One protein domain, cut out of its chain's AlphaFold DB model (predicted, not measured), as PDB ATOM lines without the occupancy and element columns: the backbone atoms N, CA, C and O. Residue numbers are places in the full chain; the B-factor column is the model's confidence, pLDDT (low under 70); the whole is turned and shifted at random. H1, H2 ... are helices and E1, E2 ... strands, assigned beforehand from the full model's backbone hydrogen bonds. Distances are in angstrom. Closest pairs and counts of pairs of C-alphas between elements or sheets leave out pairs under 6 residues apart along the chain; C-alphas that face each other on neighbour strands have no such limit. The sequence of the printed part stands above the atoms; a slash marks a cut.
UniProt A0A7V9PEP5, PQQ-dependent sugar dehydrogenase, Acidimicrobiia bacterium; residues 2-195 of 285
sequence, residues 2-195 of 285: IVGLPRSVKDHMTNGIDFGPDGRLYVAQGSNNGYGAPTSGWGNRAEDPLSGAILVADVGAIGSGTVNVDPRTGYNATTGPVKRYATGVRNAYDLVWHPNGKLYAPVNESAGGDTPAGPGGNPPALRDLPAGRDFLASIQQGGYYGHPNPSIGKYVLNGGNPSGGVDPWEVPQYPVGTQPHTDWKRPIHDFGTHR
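AT A GLANCE: This is residues 2 to 195 of the 285 residues of the protein "PQQ-dependent sugar dehydrogenase" of Acidimicrobiia bacterium (UniProt A0A7V9PEP5). Little regular structure: two small antiparallel sheets, E1 E2 E3 E4 and E5 E6 E7, are set among long loops. H1 is at one end of the length, the loop around Gly 164 at the other. The 194 printed residues, with one named helix and seven named strands (E1 E2 E3 H1 E4 E5 E6 E7), are mostly strand by class, though named elements hold only 41. The whole is compact, with radius of gyration of the C-alphas 16.1 A and spans 52 by 38 by 28 A.

HOW THE PARTS SIT: E1, residues 14 to 19, E2, 25 to 29, and E3, 53 to 57, form two successive hairpins, a meander of antiparallel neighbours; N 18 and O 26 are 3.0 A apart, N 27 and O 55 2.9 A, within hydrogen-bond range. H1, 59 to 62, too short for an O i to N i+4 pair, only grazes this strongly twisted sheet. E4, 82 to 87, is its edge strand beside E3, with N 54 and O 86 at 2.9 A. E5, 103 to 107, E6, 134 to 139, and E7, 189 to 192, form another meander of two hairpins, with N 107 and O 135 at 2.8 A, N 136 and O 189 at 3.0 A.

IN THESE COORDINATES: E1, 15.2 A long, begins at C-alpha 14 (12.324, 58.530, 285.138); E7 ends at C-alpha 192 (34.983, 52.133, 286.266).

THE WHOLE: The printed part has no cut. The link from E6 to E7 is long, 49 residues. No printed residue is under pLDDT 70.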
ATOM      1  N   ILE A   2       0.990  57.780 286.823       96.31
ATOM      2  CA  ILE A   2       1.842  58.416 287.841       96.31
ATOM      3  C   ILE A   2       2.388  59.710 287.227       96.31
ATOM      4  O   ILE A   2       2.903  59.675 286.113       96.31
ATOM      5  N   VAL A   3       2.246  60.842 287.917       96.81
ATOM      6  CA  VAL A   3       2.748  62.157 287.470       96.81
ATOM      7  C   VAL A   3       3.466  62.876 288.605       96.81
ATOM      8  O   VAL A   3       3.285  62.520 289.763       96.81
ATOM      9  N   GLY A   4       4.250  63.906 288.285       96.25
ATOM     10  CA  GLY A   4       4.947  64.714 289.295       96.25
ATOM     11  C   GLY A   4       6.241  64.090 289.822       96.25
ATOM     12  O   GLY A   4       6.758  64.541 290.840       96.25
ATOM     13  N   LEU A   5       6.768  63.071 289.136       96.88
ATOM     14  CA  LEU A   5       8.088  62.516 289.424       96.88
ATOM     15  C   LEU A   5       9.183  63.581 289.233       96.88
ATOM     16  O   LEU A   5       9.062  64.446 288.353       96.88
ATOM     17  N   PRO A   6      10.251  63.549 290.051       95.56
ATOM     18  CA  PRO A   6      11.355  64.476 289.900       95.56
ATOM     19  C   PRO A   6      12.117  64.213 288.596       95.56
ATOM     20  O   PRO A   6      12.056  63.142 287.999       95.56
ATOM     21  N   ARG A   7      12.850  65.223 288.142       93.94
ATOM     22  CA  ARG A   7      13.800  65.125 287.035       93.94
ATOM     23  C   ARG A   7      14.851  66.202 287.201       93.94
ATOM     24  O   ARG A   7      14.523  67.294 287.681       93.94
ATOM     25  N   SER A   8      16.073  65.950 286.757       93.88
ATOM     26  CA  SER A   8      17.071  67.011 286.725       93.88
ATOM     27  C   SER A   8      16.736  68.057 285.653       93.88
ATOM     28  O   SER A   8      15.812  67.921 284.836       93.88
ATOM     29  N   VAL A   9      17.484  69.162 285.677       92.38
ATOM     30  CA  VAL A   9      17.446  70.156 284.591       92.38
ATOM     31  C   VAL A   9      18.117  69.641 283.312       92.38
ATOM     32  O   VAL A   9      17.942  70.251 282.263       92.38
ATOM     33  N   LYS A  10      18.863  68.534 283.411       87.19
ATOM     34  CA  LYS A  10      19.572  67.883 282.313       87.19
ATOM     35  C   LYS A  10      18.871  66.573 281.935       87.19
ATOM     36  O   LYS A  10      17.721  66.597 281.507       87.19
ATOM     37  N   ASP A  11      19.576  65.468 282.115       84.12
ATOM     38  CA  ASP A  11      19.422  64.153 281.500       84.12
ATOM     39  C   ASP A  11      19.045  63.046 282.499       84.12
ATOM     40  O   ASP A  11      18.830  61.907 282.103       84.12
ATOM     41  N   HIS A  12      18.886  63.369 283.785       92.81
ATOM     42  CA  HIS A  12      18.405  62.410 284.782       92.81
ATOM     43  C   HIS A  12      16.878  62.456 284.852       92.81
ATOM     44  O   HIS A  12      16.292  63.460 285.282       92.81
ATOM     45  N   MET A  13      16.240  61.362 284.447       91.94
ATOM     46  CA  MET A  13      14.788  61.266 284.293       91.94
ATOM     47  C   MET A  13      14.215  60.092 285.096       91.94
ATOM     48  O   MET A  13      14.899  59.441 285.886       91.94
ATOM     49  N   THR A  14      12.922  59.843 284.899       96.38
ATOM     50  CA  THR A  14      12.324  58.530 285.138       96.38
ATOM     51  C   THR A  14      12.769  57.607 284.007       96.38
ATOM     52  O   THR A  14      12.430  57.870 282.851       96.38
ATOM     53  N   ASN A  15      13.543  56.577 284.337       95.62
ATOM     54  CA  ASN A  15      14.166  55.692 283.361       95.62
ATOM     55  C   ASN A  15      13.445  54.326 283.337       95.62
ATOM     56  O   ASN A  15      12.213  54.287 283.287       95.62
ATOM     57  N   GLY A  16      14.196  53.222 283.355       96.12
ATOM     58  CA  GLY A  16      13.686  51.860 283.256       96.12
ATOM     59  C   GLY A  16      12.682  51.479 284.341       96.12
ATOM     60  O   GLY A  16      12.660  52.022 285.457       96.12
ATOM     61  N   ILE A  17      11.825  50.529 283.979       97.44
ATOM     62  CA  ILE A  17      10.774  49.983 284.828       97.44
ATOM     63  C   ILE A  17      10.744  48.465 284.706       97.44
ATOM     64  O   ILE A  17      10.920  47.929 283.618       97.44
ATOM     65  N   ASP A  18      10.432  47.779 285.802       97.94
ATOM     66  CA  ASP A  18      10.239  46.329 285.781       97.94
ATOM     67  C   ASP A  18       9.150  45.905 286.771       97.94
ATOM     68  O   ASP A  18       8.980  46.506 287.839       97.94
ATOM     69  N   PHE A  19       8.395  44.866 286.425       97.75
ATOM     70  CA  PHE A  19       7.427  44.275 287.340       97.75
ATOM     71  C   PHE A  19       8.118  43.242 288.222       97.75
ATOM     72  O   PHE A  19       8.671  42.252 287.750       97.75
ATOM     73  N   GLY A  20       8.042  43.457 289.532       97.19
ATOM     74  CA  GLY A  20       8.568  42.502 290.491       97.19
ATOM     75  C   GLY A  20       7.719  41.238 290.597       97.19
ATOM     76  O   GLY A  20       6.549  41.218 290.203       97.19
ATOM     77  N   PRO A  21       8.268  40.182 291.222       96.19
ATOM     78  CA  PRO A  21       7.529  38.947 291.491       96.19
ATOM     79  C   PRO A  21       6.335  39.156 292.440       96.19
ATOM     80  O   PRO A  21       5.473  38.287 292.545       96.19
ATOM     81  N   ASP A  22       6.268  40.300 293.127       95.81
ATOM     82  CA  ASP A  22       5.141  40.722 293.959       95.81
ATOM     83  C   ASP A  22       4.036  41.456 293.174       95.81
ATOM     84  O   ASP A  22       3.076  41.939 293.776       95.81
ATOM     85  N   GLY A  23       4.165  41.562 291.846       95.50
ATOM     86  CA  GLY A  23       3.205  42.231 290.966       95.50
ATOM     87  C   GLY A  23       3.239  43.760 291.041       95.50
ATOM     88  O   GLY A  23       2.378  44.415 290.450       95.50
ATOM     89  N   ARG A  24       4.204  44.349 291.758       97.38
ATOM     90  CA  ARG A  24       4.387  45.805 291.820       97.38
ATOM     91  C   ARG A  24       5.325  46.289 290.728       97.38
ATOM     92  O   ARG A  24       6.199  45.556 290.273       97.38
ATOM     93  N   LEU A  25       5.155  47.548 290.343       98.12
ATOM     94  CA  LEU A  25       6.019  48.205 289.370       98.12
ATOM     95  C   LEU A  25       7.202  48.858 290.088       98.12
ATOM     96  O   LEU A  25       6.998  49.689 290.971       98.12
ATOM     97  N   TYR A  26       8.419  48.511 289.695       98.75
ATOM     98  CA  TYR A  26       9.653  49.128 290.166       98.75
ATOM     99  C   TYR A  26      10.133  50.123 289.119       98.75
ATOM    100  O   TYR A  26      10.038  49.849 287.928       98.75
ATOM    101  N   VAL A  27      10.600  51.289 289.558       98.62
ATOM    102  CA  VAL A  27      10.939  52.408 288.670       98.62
ATOM    103  C   VAL A  27      12.293  52.971 289.067       98.62
ATOM    104  O   VAL A  27      12.477  53.357 290.225       98.62
ATOM    105  N   ALA A  28      13.225  53.052 288.121       98.38
ATOM    106  CA  ALA A  28      14.474  53.767 288.317       98.38
ATOM    107  C   ALA A  28      14.241  55.270 288.146       98.38
ATOM    108  O   ALA A  28      13.833  55.748 287.087       98.38
ATOM    109  N   GLN A  29      14.481  56.022 289.216       98.44
ATOM    110  CA  GLN A  29      14.288  57.461 289.250       98.44
ATOM    111  C   GLN A  29      15.626  58.159 289.488       98.44
ATOM    112  O   GLN A  29      16.199  58.076 290.579       98.44
ATOM    113  N   GLY A  30      16.097  58.891 288.480       97.94
ATOM    114  CA  GLY A  30      17.344  59.641 288.548       97.94
ATOM    115  C   GLY A  30      17.332  60.749 289.607       97.94
ATOM    116  O   GLY A  30      16.278  61.232 290.046       97.94
ATOM    117  N   SER A  31      18.529  61.134 290.038       98.00
ATOM    118  CA  SER A  31      18.796  62.250 290.940       98.00
ATOM    119  C   SER A  31      18.594  63.597 290.248       98.00
ATOM    120  O   SER A  31      18.584  63.695 289.021       98.00
ATOM    121  N   ASN A  32      18.473  64.675 291.019       97.38
ATOM    122  CA  ASN A  32      18.392  66.018 290.450       97.38
ATOM    123  C   ASN A  32      19.773  66.618 290.143       97.38
ATOM    124  O   ASN A  32      19.844  67.572 289.361       97.38
ATOM    125  N   ASN A  33      20.846  66.099 290.752       95.81
ATOM    126  CA  ASN A  33      22.199  66.632 290.605       95.81
ATOM    127  C   ASN A  33      23.310  65.557 290.729       95.81
ATOM    128  O   ASN A  33      23.046  64.356 290.748       95.81
ATOM    129  N   GLY A  34      24.570  66.008 290.744       95.56
ATOM    130  CA  GLY A  34      25.769  65.164 290.724       95.56
ATOM    131  C   GLY A  34      26.007  64.345 291.995       95.56
ATOM    132  O   GLY A  34      26.000  63.127 291.903       95.56
ATOM    133  N   TYR A  35      26.178  64.998 293.153       97.31
ATOM    134  CA  TYR A  35      26.522  64.358 294.440       97.31
ATOM    135  C   TYR A  35      25.674  64.849 295.632       97.31
ATOM    136  O   TYR A  35      26.083  64.814 296.792       97.31
ATOM    137  N   GLY A  36      24.460  65.313 295.355       97.19
ATOM    138  CA  GLY A  36      23.435  65.680 296.327       97.19
ATOM    139  C   GLY A  36      23.360  67.170 296.653       97.19
ATOM    140  O   GLY A  36      22.283  67.643 297.031       97.19
ATOM    141  N   ALA A  37      24.446  67.940 296.488       97.88
ATOM    142  CA  ALA A  37      24.386  69.393 296.646       97.88
ATOM    143  C   ALA A  37      23.997  70.104 295.333       97.88
ATOM    144  O   ALA A  37      24.474  69.737 294.255       97.88
ATOM    145  N   PRO A  38      23.170  71.166 295.403       96.50
ATOM    146  CA  PRO A  38      22.886  72.010 294.251       96.50
ATOM    147  C   PRO A  38      24.147  72.713 293.738       96.50
ATOM    148  O   PRO A  38      24.845  73.375 294.507       96.50
ATOM    149  N   THR A  39      24.388  72.640 292.430       95.38
ATOM    150  CA  THR A  39      25.435  73.413 291.749       95.38
ATOM    151  C   THR A  39      24.874  74.089 290.501       95.38
ATOM    152  O   THR A  39      23.847  73.666 289.959       95.38
ATOM    153  N   SER A  40      25.551  75.127 290.005       94.81
ATOM    154  CA  SER A  40      25.131  75.859 288.800       94.81
ATOM    155  C   SER A  40      25.028  74.947 287.573       94.81
ATOM    156  O   SER A  40      24.068  75.048 286.810       94.81
ATOM    157  N   GLY A  41      25.952  73.990 287.439       92.06
ATOM    158  CA  GLY A  41      25.947  72.977 286.383       92.06
ATOM    159  C   GLY A  41      24.733  72.041 286.414       92.06
ATOM    160  O   GLY A  41      24.442  71.410 285.404       92.06
ATOM    161  N   TRP A  42      24.003  71.978 287.530       94.56
ATOM    162  CA  TRP A  42      22.749  71.234 287.691       94.56
ATOM    163  C   TRP A  42      21.552  72.170 287.939       94.56
ATOM    164  O   TRP A  42      20.548  71.783 288.538       94.56
ATOM    165  N   GLY A  43      21.655  73.428 287.491       95.62
ATOM    166  CA  GLY A  43      20.587  74.427 287.592       95.62
ATOM    167  C   GLY A  43      20.248  74.826 289.027       95.62
ATOM    168  O   GLY A  43      19.128  75.254 289.290       95.62
ATOM    169  N   ASN A  44      21.190  74.646 289.959       95.94
ATOM    170  CA  ASN A  44      20.994  74.829 291.398       95.94
ATOM    171  C   ASN A  44      19.764  74.073 291.929       95.94
ATOM    172  O   ASN A  44      19.085  74.529 292.851       95.94
ATOM    173  N   ARG A  45      19.476  72.900 291.352       94.75
ATOM    174  CA  ARG A  45      18.327  72.081 291.732       94.75
ATOM    175  C   ARG A  45      18.656  71.190 292.930       94.75
ATOM    176  O   ARG A  45      19.557  70.355 292.875       94.75
ATOM    177  N   ALA A  46      17.892  71.358 294.006       96.31
ATOM    178  CA  ALA A  46      17.942  70.475 295.166       96.31
ATOM    179  C   ALA A  46      17.321  69.106 294.865       96.31
ATOM    180  O   ALA A  46      16.458  68.978 293.994       96.31
ATOM    181  N   GLU A  47      17.758  68.086 295.601       97.56
ATOM    182  CA  GLU A  47      17.126  66.770 295.577       97.56
ATOM    183  C   GLU A  47      15.701  66.817 296.152       97.56
ATOM    184  O   GLU A  47      15.374  67.643 297.007       97.56
ATOM    185  N   ASP A  48      14.861  65.917 295.653       95.38
ATOM    186  CA  ASP A  48      13.477  65.699 296.059       95.38
ATOM    187  C   ASP A  48      13.363  64.368 296.829       95.38
ATOM    188  O   ASP A  48      14.161  63.456 296.599       95.38
ATOM    189  N   PRO A  49      12.370  64.190 297.717       96.75
ATOM    190  CA  PRO A  49      12.119  62.918 298.387       96.75
ATOM    191  C   PRO A  49      12.074  61.666 297.494       96.75
ATOM    192  O   PRO A  49      12.298  60.572 298.017       96.75
ATOM    193  N   LEU A  50      11.759  61.785 296.202       97.88
ATOM    194  CA  LEU A  50      11.717  60.657 295.262       97.88
ATOM    195  C   LEU A  50      12.915  60.588 294.303       97.88
ATOM    196  O   LEU A  50      12.989  59.634 293.534       97.88
ATOM    197  N   SER A  51      13.837  61.554 294.311       98.06
ATOM    198  CA  SER A  51      14.968  61.566 293.377       98.06
ATOM    199  C   SER A  51      16.131  60.692 293.853       98.06
ATOM    200  O   SER A  51      16.351  60.504 295.055       98.06
ATOM    201  N   GLY A  52      16.881  60.156 292.888       98.12
ATOM    202  CA  GLY A  52      18.033  59.288 293.134       98.12
ATOM    203  C   GLY A  52      17.641  57.988 293.842       98.12
ATOM    204  O   GLY A  52      18.229  57.623 294.865       98.12
ATOM    205  N   ALA A  53      16.580  57.333 293.370       98.50
ATOM    206  CA  ALA A  53      15.923  56.234 294.068       98.50
ATOM    207  C   ALA A  53      15.429  55.141 293.112       98.50
ATOM    208  O   ALA A  53      15.114  55.392 291.951       98.50
ATOM    209  N   ILE A  54      15.284  53.929 293.647       98.88
ATOM    210  CA  ILE A  54      14.382  52.931 293.069       98.88
ATOM    211  C   ILE A  54      13.047  53.093 293.783       98.88
ATOM    212  O   ILE A  54      12.971  52.991 295.013       98.88
ATOM    213  N   LEU A  55      11.994  53.362 293.024       98.75
ATOM    214  CA  LEU A  55      10.634  53.480 293.531       98.75
ATOM    215  C   LEU A  55       9.896  52.157 293.351       98.75
ATOM    216  O   LEU A  55      10.218  51.375 292.464       98.75
ATOM    217  N   VAL A  56       8.884  51.928 294.183       98.62
ATOM    218  CA  VAL A  56       7.915  50.845 294.016       98.62
ATOM    219  C   VAL A  56       6.508  51.430 294.006       98.62
ATOM    220  O   VAL A  56       6.151  52.227 294.879       98.62
ATOM    221  N   ALA A  57       5.718  51.039 293.014       98.12
ATOM    222  CA  ALA A  57       4.351  51.480 292.806       98.12
ATOM    223  C   ALA A  57       3.372  50.303 292.887       98.12
ATOM    224  O   ALA A  57       3.495  49.302 292.176       98.12
ATOM    225  N   ASP A  58       2.362  50.452 293.740       95.88
ATOM    226  CA  ASP A  58       1.195  49.577 293.777       95.88
ATOM    227  C   ASP A  58       0.197  50.027 292.704       95.88
ATOM    228  O   ASP A  58      -0.677  50.869 292.926       95.88
ATOM    229  N   VAL A  59       0.373  49.498 291.495       92.69
ATOM    230  CA  VAL A  59      -0.465  49.861 290.344       92.69
ATOM    231  C   VAL A  59      -1.920  49.417 290.518       92.69
ATOM    232  O   VAL A  59      -2.816  50.060 289.974       92.69
ATOM    233  N   GLY A  60      -2.171  48.378 291.323       92.31
ATOM    234  CA  GLY A  60      -3.519  47.927 291.666       92.31
ATOM    235  C   GLY A  60      -4.250  48.938 292.549       92.31
ATOM    236  O   GLY A  60      -5.401  49.271 292.273       92.31
ATOM    237  N   ALA A  61      -3.561  49.492 293.551       91.31
ATOM    238  CA  ALA A  61      -4.101  50.554 294.401       91.31
ATOM    239  C   ALA A  61      -4.347  51.871 293.636       91.31
ATOM    240  O   ALA A  61      -5.256  52.621 293.986       91.31
ATOM    241  N   ILE A  62      -3.556  52.156 292.594       93.94
ATOM    242  CA  ILE A  62      -3.752  53.330 291.724       93.94
ATOM    243  C   ILE A  62      -4.946  53.122 290.776       93.94
ATOM    244  O   ILE A  62      -5.694  54.067 290.501       93.94
ATOM    245  N   GLY A  63      -5.127  51.903 290.263       92.44
ATOM    246  CA  GLY A  63      -6.172  51.570 289.297       92.44
ATOM    247  C   GLY A  63      -6.091  52.431 288.030       92.44
ATOM    248  O   GLY A  63      -5.012  52.724 287.515       92.44
ATOM    249  N   SER A  64      -7.246  52.874 287.527       92.50
ATOM    250  CA  SER A  64      -7.337  53.779 286.370       92.50
ATOM    251  C   SER A  64      -7.105  55.258 286.712       92.50
ATOM    252  O   SER A  64      -7.163  56.110 285.825       92.50
ATOM    253  N   GLY A  65      -6.858  55.582 287.985       93.56
ATOM    254  CA  GLY A  65      -6.702  56.954 288.458       93.56
ATOM    255  C   GLY A  65      -5.351  57.581 288.115       93.56
ATOM    256  O   GLY A  65      -4.445  56.945 287.569       93.56
ATOM    257  N   THR A  66      -5.198  58.851 288.485       95.31
ATOM    258  CA  THR A  66      -3.920  59.571 288.437       95.31
ATOM    259  C   THR A  66      -3.437  59.849 289.852       95.31
ATOM    260  O   THR A  66      -4.185  60.397 290.657       95.31
ATOM    261  N   VAL A  67      -2.177  59.519 290.139       96.25
ATOM    262  CA  VAL A  67      -1.495  59.921 291.373       96.25
ATOM    263  C   VAL A  67      -0.432  60.963 291.045       96.25
ATOM    264  O   VAL A  67       0.453  60.718 290.223       96.25
ATOM    265  N   ASN A  68      -0.534  62.133 291.675       97.38
ATOM    266  CA  ASN A  68       0.523  63.136 291.658       97.38
ATOM    267  C   ASN A  68       1.460  62.879 292.840       97.38
ATOM    268  O   ASN A  68       1.036  62.987 293.991       97.38
ATOM    269  N   VAL A  69       2.701  62.502 292.542       97.38
ATOM    270  CA  VAL A  69       3.701  62.127 293.546       97.38
ATOM    271  C   VAL A  69       4.593  63.290 293.973       97.38
ATOM    272  O   VAL A  69       5.512  63.086 294.762       97.38
ATOM    273  N   ASP A  70       4.318  64.502 293.483       96.25
ATOM    274  CA  ASP A  70       5.058  65.708 293.836       96.25
ATOM    275  C   ASP A  70       4.944  66.002 295.348       96.25
ATOM    276  O   ASP A  70       3.857  66.320 295.845       96.25
ATOM    277  N   PRO A  71       6.047  65.956 296.117       92.69
ATOM    278  CA  PRO A  71       6.003  66.233 297.552       92.69
ATOM    279  C   PRO A  71       5.510  67.647 297.886       92.69
ATOM    280  O   PRO A  71       4.951  67.866 298.961       92.69
ATOM    281  N   ARG A  72       5.625  68.605 296.952       92.56
ATOM    282  CA  ARG A  72       5.109  69.977 297.120       92.56
ATOM    283  C   ARG A  72       3.583  70.035 297.150       92.56
ATOM    284  O   ARG A  72       3.033  71.009 297.655       92.56
ATOM    285  N   THR A  73       2.895  69.001 296.661       94.56
ATOM    286  CA  THR A  73       1.435  68.871 296.787       94.56
ATOM    287  C   THR A  73       1.015  68.102 298.042       94.56
ATOM    288  O   THR A  73      -0.147  67.726 298.164       94.56
ATOM    289  N   GLY A  74       1.943  67.840 298.970       93.88
ATOM    290  CA  GLY A  74       1.690  67.085 300.200       93.88
ATOM    291  C   GLY A  74       1.777  65.565 300.035       93.88
ATOM    292  O   GLY A  74       1.313  64.831 300.908       93.88
ATOM    293  N   TYR A  75       2.348  65.071 298.931       96.62
ATOM    294  CA  TYR A  75       2.501  63.636 298.706       96.62
ATOM    295  C   TYR A  75       3.474  62.989 299.705       96.62
ATOM    296  O   TYR A  75       4.567  63.499 299.953       96.62
ATOM    297  N   ASN A  76       3.106  61.823 300.248       94.69
ATOM    298  CA  ASN A  76       3.956  61.067 301.167       94.69
ATOM    299  C   ASN A  76       4.700  59.934 300.440       94.69
ATOM    300  O   ASN A  76       4.158  58.849 300.229       94.69
ATOM    301  N   ALA A  77       5.980  60.164 300.148       94.44
ATOM    302  CA  ALA A  77       6.887  59.224 299.480       94.44
ATOM    303  C   ALA A  77       7.252  57.953 300.287       94.44
ATOM    304  O   ALA A  77       8.022  57.117 299.807       94.44
ATOM    305  N   THR A  78       6.738  57.797 301.512       93.69
ATOM    306  CA  THR A  78       6.955  56.612 302.362       93.69
ATOM    307  C   THR A  78       5.722  55.711 302.415       93.69
ATOM    308  O   THR A  78       5.855  54.488 302.431       93.69
ATOM    309  N   THR A  79       4.523  56.297 302.457       93.62
ATOM    310  CA  THR A  79       3.267  55.555 302.679       93.62
ATOM    311  C   THR A  79       2.305  55.598 301.499       93.62
ATOM    312  O   THR A  79       1.341  54.838 301.491       93.62
ATOM    313  N   GLY A  80       2.532  56.484 300.527       95.00
ATOM    314  CA  GLY A  80       1.714  56.575 299.325       95.00
ATOM    315  C   GLY A  80       1.833  55.335 298.426       95.00
ATOM    316  O   GLY A  80       2.715  54.494 298.629       95.00
ATOM    317  N   PRO A  81       0.957  55.218 297.412       96.12
ATOM    318  CA  PRO A  81       0.951  54.078 296.493       96.12
ATOM    319  C   PRO A  81       2.230  53.978 295.651       96.12
ATOM    320  O   PRO A  81       2.550  52.894 295.181       96.12
ATOM    321  N   VAL A  82       2.975  55.076 295.494       98.00
ATOM    322  CA  VAL A  82       4.341  55.128 294.952       98.00
ATOM    323  C   VAL A  82       5.297  55.543 296.068       98.00
ATOM    324  O   VAL A  82       5.190  56.646 296.611       98.00
ATOM    325  N   LYS A  83       6.240  54.688 296.435       97.31
ATOM    326  CA  LYS A  83       7.139  54.950 297.565       97.31
ATOM    327  C   LYS A  83       8.567  54.562 297.246       97.31
ATOM    328  O   LYS A  83       8.817  53.766 296.343       97.31
ATOM    329  N   ARG A  84       9.507  55.099 298.016       98.00
ATOM    330  CA  ARG A  84      10.910  54.682 297.943       98.00
ATOM    331  C   ARG A  84      11.029  53.200 298.300       98.00
ATOM    332  O   ARG A  84      10.622  52.792 299.388       98.00
ATOM    333  N   TYR A  85      11.610  52.419 297.399       98.62
ATOM    334  CA  TYR A  85      12.042  51.053 297.670       98.62
ATOM    335  C   TYR A  85      13.501  51.034 298.127       98.62
ATOM    336  O   TYR A  85      13.807  50.447 299.159       98.62
ATOM    337  N   ALA A  86      14.372  51.742 297.411       98.75
ATOM    338  CA  ALA A  86      15.773  51.976 297.753       98.75
ATOM    339  C   ALA A  86      16.176  53.408 297.369       98.75
ATOM    340  O   ALA A  86      15.494  54.054 296.576       98.75
ATOM    341  N   THR A  87      17.268  53.916 297.933       98.81
ATOM    342  CA  THR A  87      17.711  55.314 297.760       98.81
ATOM    343  C   THR A  87      19.194  55.393 297.437       98.81
ATOM    344  O   THR A  87      19.919  54.422 297.616       98.81
ATOM    345  N   GLY A  88      19.669  56.548 296.991       98.44
ATOM    346  CA  GLY A  88      21.084  56.772 296.727       98.44
ATOM    347  C   GLY A  88      21.594  56.130 295.439       98.44
ATOM    348  O   GLY A  88      22.789  55.899 295.332       98.44
ATOM    349  N   VAL A  89      20.716  55.829 294.479       97.94
ATOM    350  CA  VAL A  89      21.125  55.460 293.115       97.94
ATOM    351  C   VAL A  89      21.130  56.738 292.280       97.94
ATOM    352  O   VAL A  89      20.063  57.262 291.982       97.94
ATOM    353  N   ARG A  90      22.305  57.300 291.963       97.69
ATOM    354  CA  ARG A  90      22.388  58.610 291.290       97.69
ATOM    355  C   ARG A  90      21.596  58.616 289.983       97.69
ATOM    356  O   ARG A  90      20.640  59.370 289.847       97.69
ATOM    357  N   ASN A  91      21.982  57.773 289.031       97.38
ATOM    358  CA  ASN A  91      21.271  57.633 287.767       97.38
ATOM    359  C   ASN A  91      21.306  56.172 287.310       97.38
ATOM    360  O   ASN A  91      22.174  55.768 286.542       97.38
ATOM    361  N   ALA A  92      20.382  55.366 287.832       97.25
ATOM    362  CA  ALA A  92      20.111  54.054 287.259       97.25
ATOM    363  C   ALA A  92      19.259  54.250 286.000       97.25
ATOM    364  O   ALA A  92      18.154  54.790 286.090       97.25
ATOM    365  N   TYR A  93      19.774  53.869 284.835       95.31
ATOM    366  CA  TYR A  93      19.007  53.929 283.585       95.31
ATOM    367  C   TYR A  93      18.031  52.769 283.464       95.31
ATOM    368  O   TYR A  93      16.964  52.933 282.883       95.31
ATOM    369  N   ASP A  94      18.356  51.627 284.053       97.75
ATOM    370  CA  ASP A  94      17.504  50.457 283.983       97.75
ATOM    371  C   ASP A  94      17.651  49.570 285.226       97.75
ATOM    372  O   ASP A  94      18.510  49.795 286.090       97.75
ATOM    373  N   LEU A  95      16.751  48.602 285.369       98.69
ATOM    374  CA  LEU A  95      16.730  47.634 286.455       98.69
ATOM    375  C   LEU A  95      16.098  46.322 285.989       98.69
ATOM    376  O   LEU A  95      15.184  46.320 285.175       98.69
ATOM    377  N   VAL A  96      16.530  45.201 286.563       98.62
ATOM    378  CA  VAL A  96      15.940  43.903 286.225       98.62
ATOM    379  C   VAL A  96      15.794  42.989 287.434       98.62
ATOM    380  O   VAL A  96      16.705  42.845 288.263       98.62
ATOM    381  N   TRP A  97      14.635  42.339 287.531       98.56
ATOM    382  CA  TRP A  97      14.408  41.220 288.432       98.56
ATOM    383  C   TRP A  97      15.002  39.943 287.855       98.56
ATOM    384  O   TRP A  97      14.627  39.449 286.792       98.56
ATOM    385  N   HIS A  98      15.927  39.363 288.604       98.25
ATOM    386  CA  HIS A  98      16.566  38.119 288.228       98.25
ATOM    387  C   HIS A  98      15.803  36.909 288.800       98.25
ATOM    388  O   HIS A  98      15.304  36.975 289.928       98.25
ATOM    389  N   PRO A  99      15.792  35.744 288.118       96.88
ATOM    390  CA  PRO A  99      15.195  34.497 288.622       96.88
ATOM    391  C   PRO A  99      15.702  34.005 289.990       96.88
ATOM    392  O   PRO A  99      15.128  33.085 290.564       96.88
ATOM    393  N   ASN A 100      16.769  34.601 290.530       97.25
ATOM    394  CA  ASN A 100      17.267  34.327 291.884       97.25
ATOM    395  C   ASN A 100      16.529  35.141 292.970       97.25
ATOM    396  O   ASN A 100      16.916  35.085 294.135       97.25
ATOM    397  N   GLY A 101      15.506  35.914 292.592       97.12
ATOM    398  CA  GLY A 101      14.701  36.728 293.500       97.12
ATOM    399  C   GLY A 101      15.354  38.048 293.916       97.12
ATOM    400  O   GLY A 101      14.908  38.651 294.890       97.12
ATOM    401  N   LYS A 102      16.412  38.495 293.229       98.50
ATOM    402  CA  LYS A 102      17.076  39.781 293.487       98.50
ATOM    403  C   LYS A 102      16.814  40.764 292.356       98.50
ATOM    404  O   LYS A 102      16.699  40.372 291.198       98.50
ATOM    405  N   LEU A 103      16.776  42.038 292.723       98.88
ATOM    406  CA  LEU A 103      16.719  43.156 291.796       98.88
ATOM    407  C   LEU A 103      18.131  43.702 291.582       98.88
ATOM    408  O   LEU A 103      18.874  43.886 292.551       98.88
ATOM    409  N   TYR A 104      18.496  43.965 290.333       98.88
ATOM    410  CA  TYR A 104      19.787  44.538 289.967       98.88
ATOM    411  C   TYR A 104      19.593  45.826 289.184       98.88
ATOM    412  O   TYR A 104      18.661  45.919 288.393       98.88
ATOM    413  N   ALA A 105      20.468  46.803 289.406       98.75
ATOM    414  CA  ALA A 105      20.479  48.048 288.648       98.75
ATOM    415  C   ALA A 105      21.928  48.506 288.429       98.75
ATOM    416  O   ALA A 105      22.670  48.621 289.415       98.75
ATOM    417  N   PRO A 106      22.364  48.737 287.179       98.38
ATOM    418  CA  PRO A 106      23.560  49.518 286.925       98.38
ATOM    419  C   PRO A 106      23.301  50.987 287.284       98.38
ATOM    420  O   PRO A 106      22.194  51.498 287.117       98.38
ATOM    421  N   VAL A 107      24.310  51.666 287.818       98.12
ATOM    422  CA  VAL A 107      24.222  53.059 288.260       98.12
ATOM    423  C   VAL A 107      25.335  53.852 287.600       98.12
ATOM    424  O   VAL A 107      26.515  53.551 287.789       98.12
ATOM    425  N   ASN A 108      24.941  54.891 286.862       96.81
ATOM    426  CA  ASN A 108      25.861  55.889 286.352       96.81
ATOM    427  C   ASN A 108      26.149  56.962 287.421       96.81
ATOM    428  O   ASN A 108      25.260  57.703 287.866       96.81
ATOM    429  N   GLU A 109      27.416  57.064 287.802       95.56
ATOM    430  CA  GLU A 109      27.951  58.028 288.749       95.56
ATOM    431  C   GLU A 109      28.304  59.374 288.108       95.56
ATOM    432  O   GLU A 109      28.316  59.552 286.887       95.56
ATOM    433  N   SER A 110      28.516  60.387 288.952       95.25
ATOM    434  CA  SER A 110      28.740  61.741 288.455       95.25
ATOM    435  C   SER A 110      30.107  61.914 287.814       95.25
ATOM    436  O   SER A 110      31.092  61.343 288.259       95.25
ATOM    437  N   ALA A 111      30.187  62.798 286.818       94.00
ATOM    438  CA  ALA A 111      31.461  63.308 286.321       94.00
ATOM    439  C   ALA A 111      32.148  64.278 287.303       94.00
ATOM    440  O   ALA A 111      33.302  64.646 287.104       94.00
ATOM    441  N   GLY A 112      31.438  64.693 288.353       95.56
ATOM    442  CA  GLY A 112      31.942  65.532 289.427       95.56
ATOM    443  C   GLY A 112      30.827  66.336 290.090       95.56
ATOM    444  O   GLY A 112      29.702  66.420 289.584       95.56
ATOM    445  N   GLY A 113      31.135  66.962 291.222       96.06
ATOM    446  CA  GLY A 113      30.182  67.834 291.902       96.06
ATOM    447  C   GLY A 113      30.452  68.015 293.385       96.06
ATOM    448  O   GLY A 113      31.552  67.781 293.875       96.06
ATOM    449  N   ASP A 114      29.402  68.400 294.099       98.38
ATOM    450  CA  ASP A 114      29.482  68.786 295.502       98.38
ATOM    451  C   ASP A 114      28.585  67.890 296.356       98.38
ATOM    452  O   ASP A 114      27.467  67.546 295.951       98.38
ATOM    453  N   THR A 115      29.041  67.576 297.569       98.38
ATOM    454  CA  THR A 115      28.207  66.919 298.582       98.38
ATOM    455  C   THR A 115      27.652  67.940 299.572       98.38
ATOM    456  O   THR A 115      28.296  68.952 299.876       98.38
ATOM    457  N   PRO A 116      26.434  67.721 300.089       98.19
ATOM    458  CA  PRO A 116      25.850  68.594 301.094       98.19
ATOM    459  C   PRO A 116      26.537  68.391 302.451       98.19
ATOM    460  O   PRO A 116      26.947  67.284 302.791       98.19
ATOM    461  N   ALA A 117      26.592  69.443 303.270       98.25
ATOM    462  CA  ALA A 117      26.917  69.281 304.684       98.25
ATOM    463  C   ALA A 117      25.741  68.621 305.421       98.25
ATOM    464  O   ALA A 117      24.579  68.956 305.168       98.25
ATOM    465  N   GLY A 118      26.040  67.722 306.357       97.88
ATOM    466  CA  GLY A 118      25.045  67.196 307.289       97.88
ATOM    467  C   GLY A 118      24.709  68.178 308.420       97.88
ATOM    468  O   GLY A 118      25.312  69.254 308.523       97.88
ATOM    469  N   PRO A 119      23.747  67.834 309.296       96.81
ATOM    470  CA  PRO A 119      23.394  68.645 310.457       96.81
ATOM    471  C   PRO A 119      24.624  69.001 311.300       96.81
ATOM    472  O   PRO A 119      25.446  68.143 311.615       96.81
ATOM    473  N   GLY A 120      24.779  70.284 311.639       96.62
ATOM    474  CA  GLY A 120      25.954  70.772 312.373       96.62
ATOM    475  C   GLY A 120      27.274  70.704 311.593       96.62
ATOM    476  O   GLY A 120      28.333  70.847 312.195       96.62
ATOM    477  N   GLY A 121      27.230  70.485 310.274       96.38
ATOM    478  CA  GLY A 121      28.423  70.343 309.441       96.38
ATOM    479  C   GLY A 121      29.044  68.946 309.473       96.38
ATOM    480  O   GLY A 121      30.220  68.821 309.143       96.38
ATOM    481  N   ASN A 122      28.292  67.915 309.883       95.31
ATOM    482  CA  ASN A 122      28.782  66.539 309.959       95.31
ATOM    483  C   ASN A 122      27.907  65.563 309.131       95.31
ATOM    484  O   ASN A 122      26.753  65.337 309.506       95.31
ATOM    485  N   PRO A 123      28.418  64.978 308.027       97.44
ATOM    486  CA  PRO A 123      29.753  65.212 307.463       97.44
ATOM    487  C   PRO A 123      29.897  66.644 306.907       97.44
ATOM    488  O   PRO A 123      28.878  67.300 306.651       97.44
ATOM    489  N   PRO A 124      31.130  67.151 306.712       98.19
ATOM    490  CA  PRO A 124      31.333  68.442 306.061       98.19
ATOM    491  C   PRO A 124      30.857  68.393 304.605       98.19
ATOM    492  O   PRO A 124      30.846  67.334 303.985       98.19
ATOM    493  N   ALA A 125      30.500  69.544 304.035       98.25
ATOM    494  CA  ALA A 125      30.306  69.630 302.590       98.25
ATOM    495  C   ALA A 125      31.651  69.428 301.882       98.25
ATOM    496  O   ALA A 125      32.655  70.015 302.291       98.25
ATOM    497  N   LEU A 126      31.651  68.659 300.798       98.56
ATOM    498  CA  LEU A 126      32.788  68.549 299.888       98.56
ATOM    499  C   LEU A 126      32.476  69.311 298.604       98.56
ATOM    500  O   LEU A 126      31.321  69.372 298.177       98.56
ATOM    501  N   ARG A 127      33.509  69.905 298.011       97.88
ATOM    502  CA  ARG A 127      33.420  70.723 296.800       97.88
ATOM    503  C   ARG A 127      34.352  70.176 295.738       97.88
ATOM    504  O   ARG A 127      35.399  69.634 296.091       97.88
ATOM    505  N   ASP A 128      33.963  70.342 294.480       95.94
ATOM    506  CA  ASP A 128      34.787  70.000 293.316       95.94
ATOM    507  C   ASP A 128      35.284  68.542 293.349       95.94
ATOM    508  O   ASP A 128      36.437  68.237 293.034       95.94
ATOM    509  N   LEU A 129      34.411  67.619 293.769       97.38
ATOM    510  CA  LEU A 129      34.739  66.200 293.769       97.38
ATOM    511  C   LEU A 129      34.919  65.690 292.338       97.38
ATOM    512  O   LEU A 129      34.175  66.104 291.441       97.38
ATOM    513  N   PRO A 130      35.861  64.755 292.130       96.19
ATOM    514  CA  PRO A 130      36.138  64.193 290.819       96.19
ATOM    515  C   PRO A 130      35.017  63.256 290.358       96.19
ATOM    516  O   PRO A 130      34.055  62.984 291.083       96.19
ATOM    517  N   ALA A 131      35.176  62.733 289.144       96.31
ATOM    518  CA  ALA A 131      34.305  61.704 288.611       96.31
ATOM    519  C   ALA A 131      34.291  60.444 289.490       96.31
ATOM    520  O   ALA A 131      35.329  59.989 289.981       96.31
ATOM    521  N   GLY A 132      33.094  59.900 289.680       95.00
ATOM    522  CA  GLY A 132      32.849  58.668 290.406       95.00
ATOM    523  C   GLY A 132      33.072  57.446 289.524       95.00
ATOM    524  O   GLY A 132      33.440  57.536 288.349       95.00
ATOM    525  N   ARG A 133      32.865  56.275 290.119       95.81
ATOM    526  CA  ARG A 133      32.979  54.989 289.431       95.81
ATOM    527  C   ARG A 133      31.577  54.435 289.253       95.81
ATOM    528  O   ARG A 133      30.862  54.289 290.240       95.81
ATOM    529  N   ASP A 134      31.197  54.165 288.014       98.00
ATOM    530  CA  ASP A 134      29.929  53.531 287.684       98.00
ATOM    531  C   ASP A 134      29.907  52.107 288.248       98.00
ATOM    532  O   ASP A 134      30.939  51.428 288.318       98.00
ATOM    533  N   PHE A 135      28.736  51.634 288.671       98.44
ATOM    534  CA  PHE A 135      28.671  50.389 289.436       98.44
ATOM    535  C   PHE A 135      27.402  49.577 289.217       98.44
ATOM    536  O   PHE A 135      26.375  50.091 288.790       98.44
ATOM    537  N   LEU A 136      27.460  48.287 289.557       98.81
ATOM    538  CA  LEU A 136      26.277  47.429 289.651       98.81
ATOM    539  C   LEU A 136      25.830  47.325 291.106       98.81
ATOM    540  O   LEU A 136      26.623  46.985 291.992       98.81
ATOM    541  N   ALA A 137      24.541  47.536 291.349       98.69
ATOM    542  CA  ALA A 137      23.917  47.339 292.647       98.69
ATOM    543  C   ALA A 137      23.024  46.093 292.664       98.69
ATOM    544  O   ALA A 137      22.236  45.866 291.750       98.69
ATOM    545  N   SER A 138      23.087  45.326 293.757       98.62
ATOM    546  CA  SER A 138      22.002  44.414 294.139       98.62
ATOM    547  C   SER A 138      21.046  45.179 295.052       98.62
ATOM    548  O   SER A 138      21.378  45.463 296.209       98.62
ATOM    549  N   ILE A 139      19.891  45.564 294.511       98.81
ATOM    550  CA  ILE A 139      18.916  46.444 295.152       98.81
ATOM    551  C   ILE A 139      18.151  45.693 296.248       98.81
ATOM    552  O   ILE A 139      17.576  44.627 296.032       98.81
ATOM    553  N   GLN A 140      18.136  46.280 297.442       98.38
ATOM    554  CA  GLN A 140      17.467  45.779 298.638       98.38
ATOM    555  C   GLN A 140      16.515  46.848 299.160       98.38
ATOM    556  O   GLN A 140      16.861  48.031 299.183       98.38
ATOM    557  N   GLN A 141      15.343  46.425 299.632       98.31
ATOM    558  CA  GLN A 141      14.403  47.334 300.274       98.31
ATOM    559  C   GLN A 141      15.075  48.076 301.442       98.31
ATOM    560  O   GLN A 141      15.708  47.460 302.301       98.31
ATOM    561  N   GLY A 142      14.934  49.400 301.470       98.44
ATOM    562  CA  GLY A 142      15.529  50.280 302.475       98.44
ATOM    563  C   GLY A 142      17.031  50.529 302.307       98.44
ATOM    564  O   GLY A 142      17.602  51.247 303.118       98.44
ATOM    565  N   GLY A 143      17.683  49.962 301.287       98.69
ATOM    566  CA  GLY A 143      19.104  50.192 301.034       98.69
ATOM    567  C   GLY A 143      19.407  51.620 300.569       98.69
ATOM    568  O   GLY A 143      18.614  52.235 299.846       98.69
ATOM    569  N   TYR A 144      20.577  52.122 300.960       98.88
ATOM    570  CA  TYR A 144      21.170  53.358 300.454       98.88
ATOM    571  C   TYR A 144      22.407  53.042 299.603       98.88
ATOM    572  O   TYR A 144      23.299  52.338 300.062       98.88
ATOM    573  N   TYR A 145      22.479  53.551 298.377       98.69
ATOM    574  CA  TYR A 145      23.503  53.154 297.398       98.69
ATOM    575  C   TYR A 145      24.566  54.220 297.127       98.69
ATOM    576  O   TYR A 145      25.462  53.980 296.332       98.69
ATOM    577  N   GLY A 146      24.535  55.332 297.867       97.88
ATOM    578  CA  GLY A 146      25.664  56.252 297.945       97.88
ATOM    579  C   GLY A 146      25.393  57.681 297.499       97.88
ATOM    580  O   GLY A 146      26.059  58.557 298.031       97.88
ATOM    581  N   HIS A 147      24.414  57.962 296.634       98.56
ATOM    582  CA  HIS A 147      24.100  59.343 296.220       98.56
ATOM    583  C   HIS A 147      23.375  60.149 297.320       98.56
ATOM    584  O   HIS A 147      22.241  59.796 297.664       98.56
ATOM    585  N   PRO A 148      23.950  61.247 297.854       98.62
ATOM    586  CA  PRO A 148      23.322  62.017 298.924       98.62
ATOM    587  C   PRO A 148      22.001  62.669 298.507       98.62
ATOM    588  O   PRO A 148      21.844  63.190 297.407       98.62
ATOM    589  N   ASN A 149      21.057  62.702 299.440       98.56
ATOM    590  CA  ASN A 149      19.778  63.381 299.294       98.56
ATOM    591  C   ASN A 149      19.365  63.994 300.650       98.56
ATOM    592  O   ASN A 149      18.773  63.313 301.500       98.56
ATOM    593  N   PRO A 150      19.654  65.293 300.871       98.00
ATOM    594  CA  PRO A 150      19.315  65.993 302.109       98.00
ATOM    595  C   PRO A 150      17.831  65.968 302.475       98.00
ATOM    596  O   PRO A 150      17.505  66.000 303.659       98.00
ATOM    597  N   SER A 151      16.928  65.881 301.490       97.19
ATOM    598  CA  SER A 151      15.476  65.878 301.734       97.19
ATOM    599  C   SER A 151      14.991  64.636 302.496       97.19
ATOM    600  O   SER A 151      13.897  64.636 303.058       97.19
ATOM    601  N   ILE A 152      15.821  63.589 302.544       97.44
ATOM    602  CA  ILE A 152      15.565  62.332 303.256       97.44
ATOM    603  C   ILE A 152      16.653  62.014 304.292       97.44
ATOM    604  O   ILE A 152      16.782  60.871 304.726       97.44
ATOM    605  N   GLY A 153      17.451  63.014 304.682       97.56
ATOM    606  CA  GLY A 153      18.481  62.865 305.711       97.56
ATOM    607  C   GLY A 153      19.711  62.056 305.283       97.56
ATOM    608  O   GLY A 153      20.434  61.552 306.141       97.56
ATOM    609  N   LYS A 154      19.964  61.912 303.975       98.44
ATOM    610  CA  LYS A 154      21.150  61.227 303.438       98.44
ATOM    611  C   LYS A 154      22.198  62.254 303.020       98.44
ATOM    612  O   LYS A 154      21.963  63.018 302.091       98.44
ATOM    613  N   TYR A 155      23.347  62.269 303.695       98.56
ATOM    614  CA  TYR A 155      24.386  63.293 303.486       98.56
ATOM    615  C   TYR A 155      25.752  62.733 303.080       98.56
ATOM    616  O   TYR A 155      26.542  63.449 302.474       98.56
ATOM    617  N   VAL A 156      26.045  61.475 303.416       98.50
ATOM    618  CA  VAL A 156      27.350  60.854 303.146       98.50
ATOM    619  C   VAL A 156      27.341  60.241 301.748       98.50
ATOM    620  O   VAL A 156      26.483  59.407 301.455       98.50
ATOM    621  N   LEU A 157      28.288  60.649 300.901       98.56
ATOM    622  CA  LEU A 157      28.511  60.038 299.590       98.56
ATOM    623  C   LEU A 157      29.179  58.663 299.744       98.56
ATOM    624  O   LEU A 157      30.178  58.541 300.458       98.56
ATOM    625  N   ASN A 158      28.647  57.652 299.055       97.94
ATOM    626  CA  ASN A 158      29.178  56.284 298.995       97.94
ATOM    627  C   ASN A 158      29.578  55.724 300.376       97.94
ATOM    628  O   ASN A 158      28.799  55.789 301.331       97.94
ATOM    629  N   GLY A 159      30.780  55.153 300.479       97.56
ATOM    630  CA  GLY A 159      31.308  54.525 301.683       97.56
ATOM    631  C   GLY A 159      31.775  55.503 302.765       97.56
ATOM    632  O   GLY A 159      32.223  55.047 303.814       97.56
ATOM    633  N   GLY A 160      31.685  56.822 302.547       98.06
ATOM    634  CA  GLY A 160      32.328  57.807 303.419       98.06
ATOM    635  C   GLY A 160      33.852  57.641 303.432       98.06
ATOM    636  O   GLY A 160      34.435  57.207 302.448       98.06
ATOM    637  N   ASN A 161      34.508  57.968 304.543       98.19
ATOM    638  CA  ASN A 161      35.937  57.716 304.756       98.19
ATOM    639  C   ASN A 161      36.147  57.085 306.146       98.19
ATOM    640  O   ASN A 161      36.521  57.779 307.095       98.19
ATOM    641  N   PRO A 162      35.812  55.795 306.331       97.75
ATOM    642  CA  PRO A 162      35.669  55.207 307.660       97.75
ATOM    643  C   PRO A 162      37.004  54.968 308.379       97.75
ATOM    644  O   PRO A 162      37.024  54.937 309.610       97.75
ATOM    645  N   SER A 163      38.105  54.792 307.644       97.19
ATOM    646  CA  SER A 163      39.436  54.479 308.181       97.19
ATOM    647  C   SER A 163      40.533  55.129 307.331       97.19
ATOM    648  O   SER A 163      40.232  55.700 306.300       97.19
ATOM    649  N   GLY A 164      41.803  55.041 307.737       95.44
ATOM    650  CA  GLY A 164      42.925  55.481 306.890       95.44
ATOM    651  C   GLY A 164      43.368  54.456 305.834       95.44
ATOM    652  O   GLY A 164      44.386  54.669 305.180       95.44
ATOM    653  N   GLY A 165      42.687  53.310 305.737       94.25
ATOM    654  CA  GLY A 165      42.975  52.273 304.750       94.25
ATOM    655  C   GLY A 165      42.202  52.502 303.459       94.25
ATOM    656  O   GLY A 165      41.055  52.921 303.518       94.25
ATOM    657  N   VAL A 166      42.823  52.169 302.327       93.12
ATOM    658  CA  VAL A 166      42.238  52.389 301.001       93.12
ATOM    659  C   VAL A 166      41.089  51.418 300.732       93.12
ATOM    660  O   VAL A 166      41.274  50.200 300.811       93.12
ATOM    661  N   ASP A 167      39.928  51.952 300.358       92.62
ATOM    662  CA  ASP A 167      38.751  51.187 299.934       92.62
ATOM    663  C   ASP A 167      38.197  51.724 298.603       92.62
ATOM    664  O   ASP A 167      38.042  52.933 298.460       92.62
ATOM    665  N   PRO A 168      37.837  50.865 297.627       90.62
ATOM    666  CA  PRO A 168      37.367  51.320 296.313       90.62
ATOM    667  C   PRO A 168      36.131  52.229 296.323       90.62
ATOM    668  O   PRO A 168      35.870  52.887 295.316       90.62
ATOM    669  N   TRP A 169      35.363  52.230 297.416       95.38
ATOM    670  CA  TRP A 169      34.134  53.006 297.575       95.38
ATOM    671  C   TRP A 169      34.242  54.077 298.662       95.38
ATOM    672  O   TRP A 169      33.225  54.687 299.012       95.38
ATOM    673  N   GLU A 170      35.440  54.312 299.198       96.31
ATOM    674  CA  GLU A 170      35.676  55.460 300.063       96.31
ATOM    675  C   GLU A 170      35.662  56.770 299.263       96.31
ATOM    676  O   GLU A 170      35.893  56.817 298.054       96.31
ATOM    677  N   VAL A 171      35.407  57.861 299.970       97.31
ATOM    678  CA  VAL A 171      35.502  59.232 299.482       97.31
ATOM    679  C   VAL A 171      36.582  59.905 300.329       97.31
ATOM    680  O   VAL A 171      36.270  60.493 301.370       97.31
ATOM    681  N   PRO A 172      37.865  59.792 299.937       96.69
ATOM    682  CA  PRO A 172      39.001  60.147 300.791       96.69
ATOM    683  C   PRO A 172      39.082  61.649 301.112       96.69
ATOM    684  O   PRO A 172      39.828  62.056 301.999       96.69
ATOM    685  N   GLN A 173      38.304  62.481 300.415       97.31
ATOM    686  CA  GLN A 173      38.147  63.908 300.693       97.31
ATOM    687  C   GLN A 173      37.380  64.183 301.997       97.31
ATOM    688  O   GLN A 173      37.504  65.276 302.552       97.31
ATOM    689  N   TYR A 174      36.601  63.225 302.512       98.12
ATOM    690  CA  TYR A 174      36.073  63.332 303.873       98.12
ATOM    691  C   TYR A 174      37.188  63.136 304.910       98.12
ATOM    692  O   TYR A 174      38.124  62.374 304.671       98.12
ATOM    693  N   PRO A 175      37.075  63.729 306.112       97.69
ATOM    694  CA  PRO A 175      37.935  63.363 307.232       97.69
ATOM    695  C   PRO A 175      37.834  61.865 307.550       97.69
ATOM    696  O   PRO A 175      36.729  61.310 307.582       97.69
ATOM    697  N   VAL A 176      38.975  61.233 307.842       98.19
ATOM    698  CA  VAL A 176      39.022  59.848 308.334       98.19
ATOM    699  C   VAL A 176      38.132  59.707 309.571       98.19
ATOM    700  O   VAL A 176      38.184  60.525 310.491       98.19
ATOM    701  N   GLY A 177      37.321  58.652 309.588       97.69
ATOM    702  CA  GLY A 177      36.299  58.391 310.598       97.69
ATOM    703  C   GLY A 177      34.882  58.766 310.156       97.69
ATOM    704  O   GLY A 177      33.933  58.402 310.854       97.69
ATOM    705  N   THR A 178      34.709  59.418 309.001       98.31
ATOM    706  CA  THR A 178      33.385  59.674 308.413       98.31
ATOM    707  C   THR A 178      32.754  58.349 307.999       98.31
ATOM    708  O   THR A 178      33.103  57.777 306.971       98.31
ATOM    709  N   GLN A 179      31.839  57.839 308.819       97.75
ATOM    710  CA  GLN A 179      31.202  56.552 308.565       97.75
ATOM    711  C   GLN A 179      30.217  56.640 307.390       97.75
ATOM    712  O   GLN A 179      29.547  57.669 307.241       97.75
ATOM    713  N   PRO A 180      30.064  55.565 306.596       97.75
ATOM    714  CA  PRO A 180      28.938  55.461 305.677       97.75
ATOM    715  C   PRO A 180      27.618  55.509 306.451       97.75
ATOM    716  O   PRO A 180      27.560  55.232 307.654       97.75
ATOM    717  N   HIS A 181      26.525  55.809 305.749       97.94
ATOM    718  CA  HIS A 181      25.206  55.663 306.356       97.94
ATOM    719  C   HIS A 181      24.977  54.192 306.773       97.94
ATOM    720  O   HIS A 181      25.415  53.270 306.092       97.94
ATOM    721  N   THR A 182      24.274  53.945 307.880       97.25
ATOM    722  CA  THR A 182      24.100  52.596 308.462       97.25
ATOM    723  C   THR A 182      23.368  51.595 307.562       97.25
ATOM    724  O   THR A 182      23.551  50.389 307.698       97.25
ATOM    725  N   ASP A 183      22.541  52.085 306.644       98.31
ATOM    726  CA  ASP A 183      21.839  51.303 305.622       98.31
ATOM    727  C   ASP A 183      22.546  51.332 304.256       98.31
ATOM    728  O   ASP A 183      21.981  50.853 303.266       98.31
ATOM    729  N   TRP A 184      23.776  51.861 304.197       98.62
ATOM    730  CA  TRP A 184      24.579  51.862 302.984       98.62
ATOM    731  C   TRP A 184      24.866  50.433 302.522       98.62
ATOM    732  O   TRP A 184      25.195  49.538 303.310       98.62
ATOM    733  N   LYS A 185      24.729  50.216 301.217       98.56
ATOM    734  CA  LYS A 185      24.977  48.946 300.551       98.56
ATOM    735  C   LYS A 185      26.133  49.135 299.586       98.56
ATOM    736  O   LYS A 185      26.049  49.917 298.645       98.56
ATOM    737  N   ARG A 186      27.204  48.380 299.824       97.50
ATOM    738  CA  ARG A 186      28.364  48.343 298.937       97.50
ATOM    739  C   ARG A 186      27.942  47.854 297.540       97.50
ATOM    740  O   ARG A 186      27.223  46.848 297.467       97.50
ATOM    741  N   PRO A 187      28.403  48.498 296.456       98.06
ATOM    742  CA  PRO A 187      28.207  47.978 295.108       98.06
ATOM    743  C   PRO A 187      28.822  46.586 294.916       98.06
ATOM    744  O   PRO A 187      29.814  46.231 295.557       98.06
ATOM    745  N   ILE A 188      28.231  45.783 294.030       98.25
ATOM    746  CA  ILE A 188      28.667  44.398 293.778       98.25
ATOM    747  C   ILE A 188      29.599  44.269 292.571       98.25
ATOM    748  O   ILE A 188      30.215  43.219 292.393       98.25
ATOM    749  N   HIS A 189      29.692  45.314 291.751       98.31
ATOM    750  CA  HIS A 189      30.629  45.414 290.642       98.31
ATOM    751  C   HIS A 189      30.966  46.874 290.372       98.31
ATOM    752  O   HIS A 189      30.161  47.758 290.647       98.31
ATOM    753  N   ASP A 190      32.146  47.084 289.818       97.62
ATOM    754  CA  ASP A 190      32.743  48.369 289.498       97.62
ATOM    755  C   ASP A 190      33.047  48.355 288.006       97.62
ATOM    756  O   ASP A 190      33.933  47.620 287.567       97.62
ATOM    757  N   PHE A 191      32.274  49.117 287.241       97.62
ATOM    758  CA  PHE A 191      32.480  49.248 285.803       97.62
ATOM    759  C   PHE A 191      33.664  50.185 285.511       97.62
ATOM    760  O   PHE A 191      34.334  50.065 284.487       97.62
ATOM    761  N   GLY A 192      33.992  51.082 286.443       96.25
ATOM    762  CA  GLY A 192      34.983  52.133 286.266       96.25
ATOM    763  C   GLY A 192      34.342  53.478 285.936       96.25
ATOM    764  O   GLY A 192      33.143  53.681 286.080       96.25
ATOM    765  N   THR A 193      35.160  54.449 285.553       95.56
ATOM    766  CA  THR A 193      34.721  55.841 285.398       95.56
ATOM    767  C   THR A 193      34.245  56.119 283.972       95.56
ATOM    768  O   THR A 193      34.944  55.798 283.010       95.56
ATOM    769  N   HIS A 194      33.081  56.768 283.851       94.81
ATOM    770  CA  HIS A 194      32.475  57.189 282.581       94.81
ATOM    771  C   HIS A 194      32.164  56.038 281.609       94.81
ATOM    772  O   HIS A 194      32.209  56.237 280.398       94.81
ATOM    773  N   ARG A 195      31.852  54.842 282.120       96.25
ATOM    774  CA  ARG A 195      31.354  53.735 281.287       96.25
ATOM    775  C   ARG A 195      29.881  53.932 280.925       96.25
ATOM    776  O   ARG A 195      29.454  53.519 279.855       96.25
TER     777      ARG A 195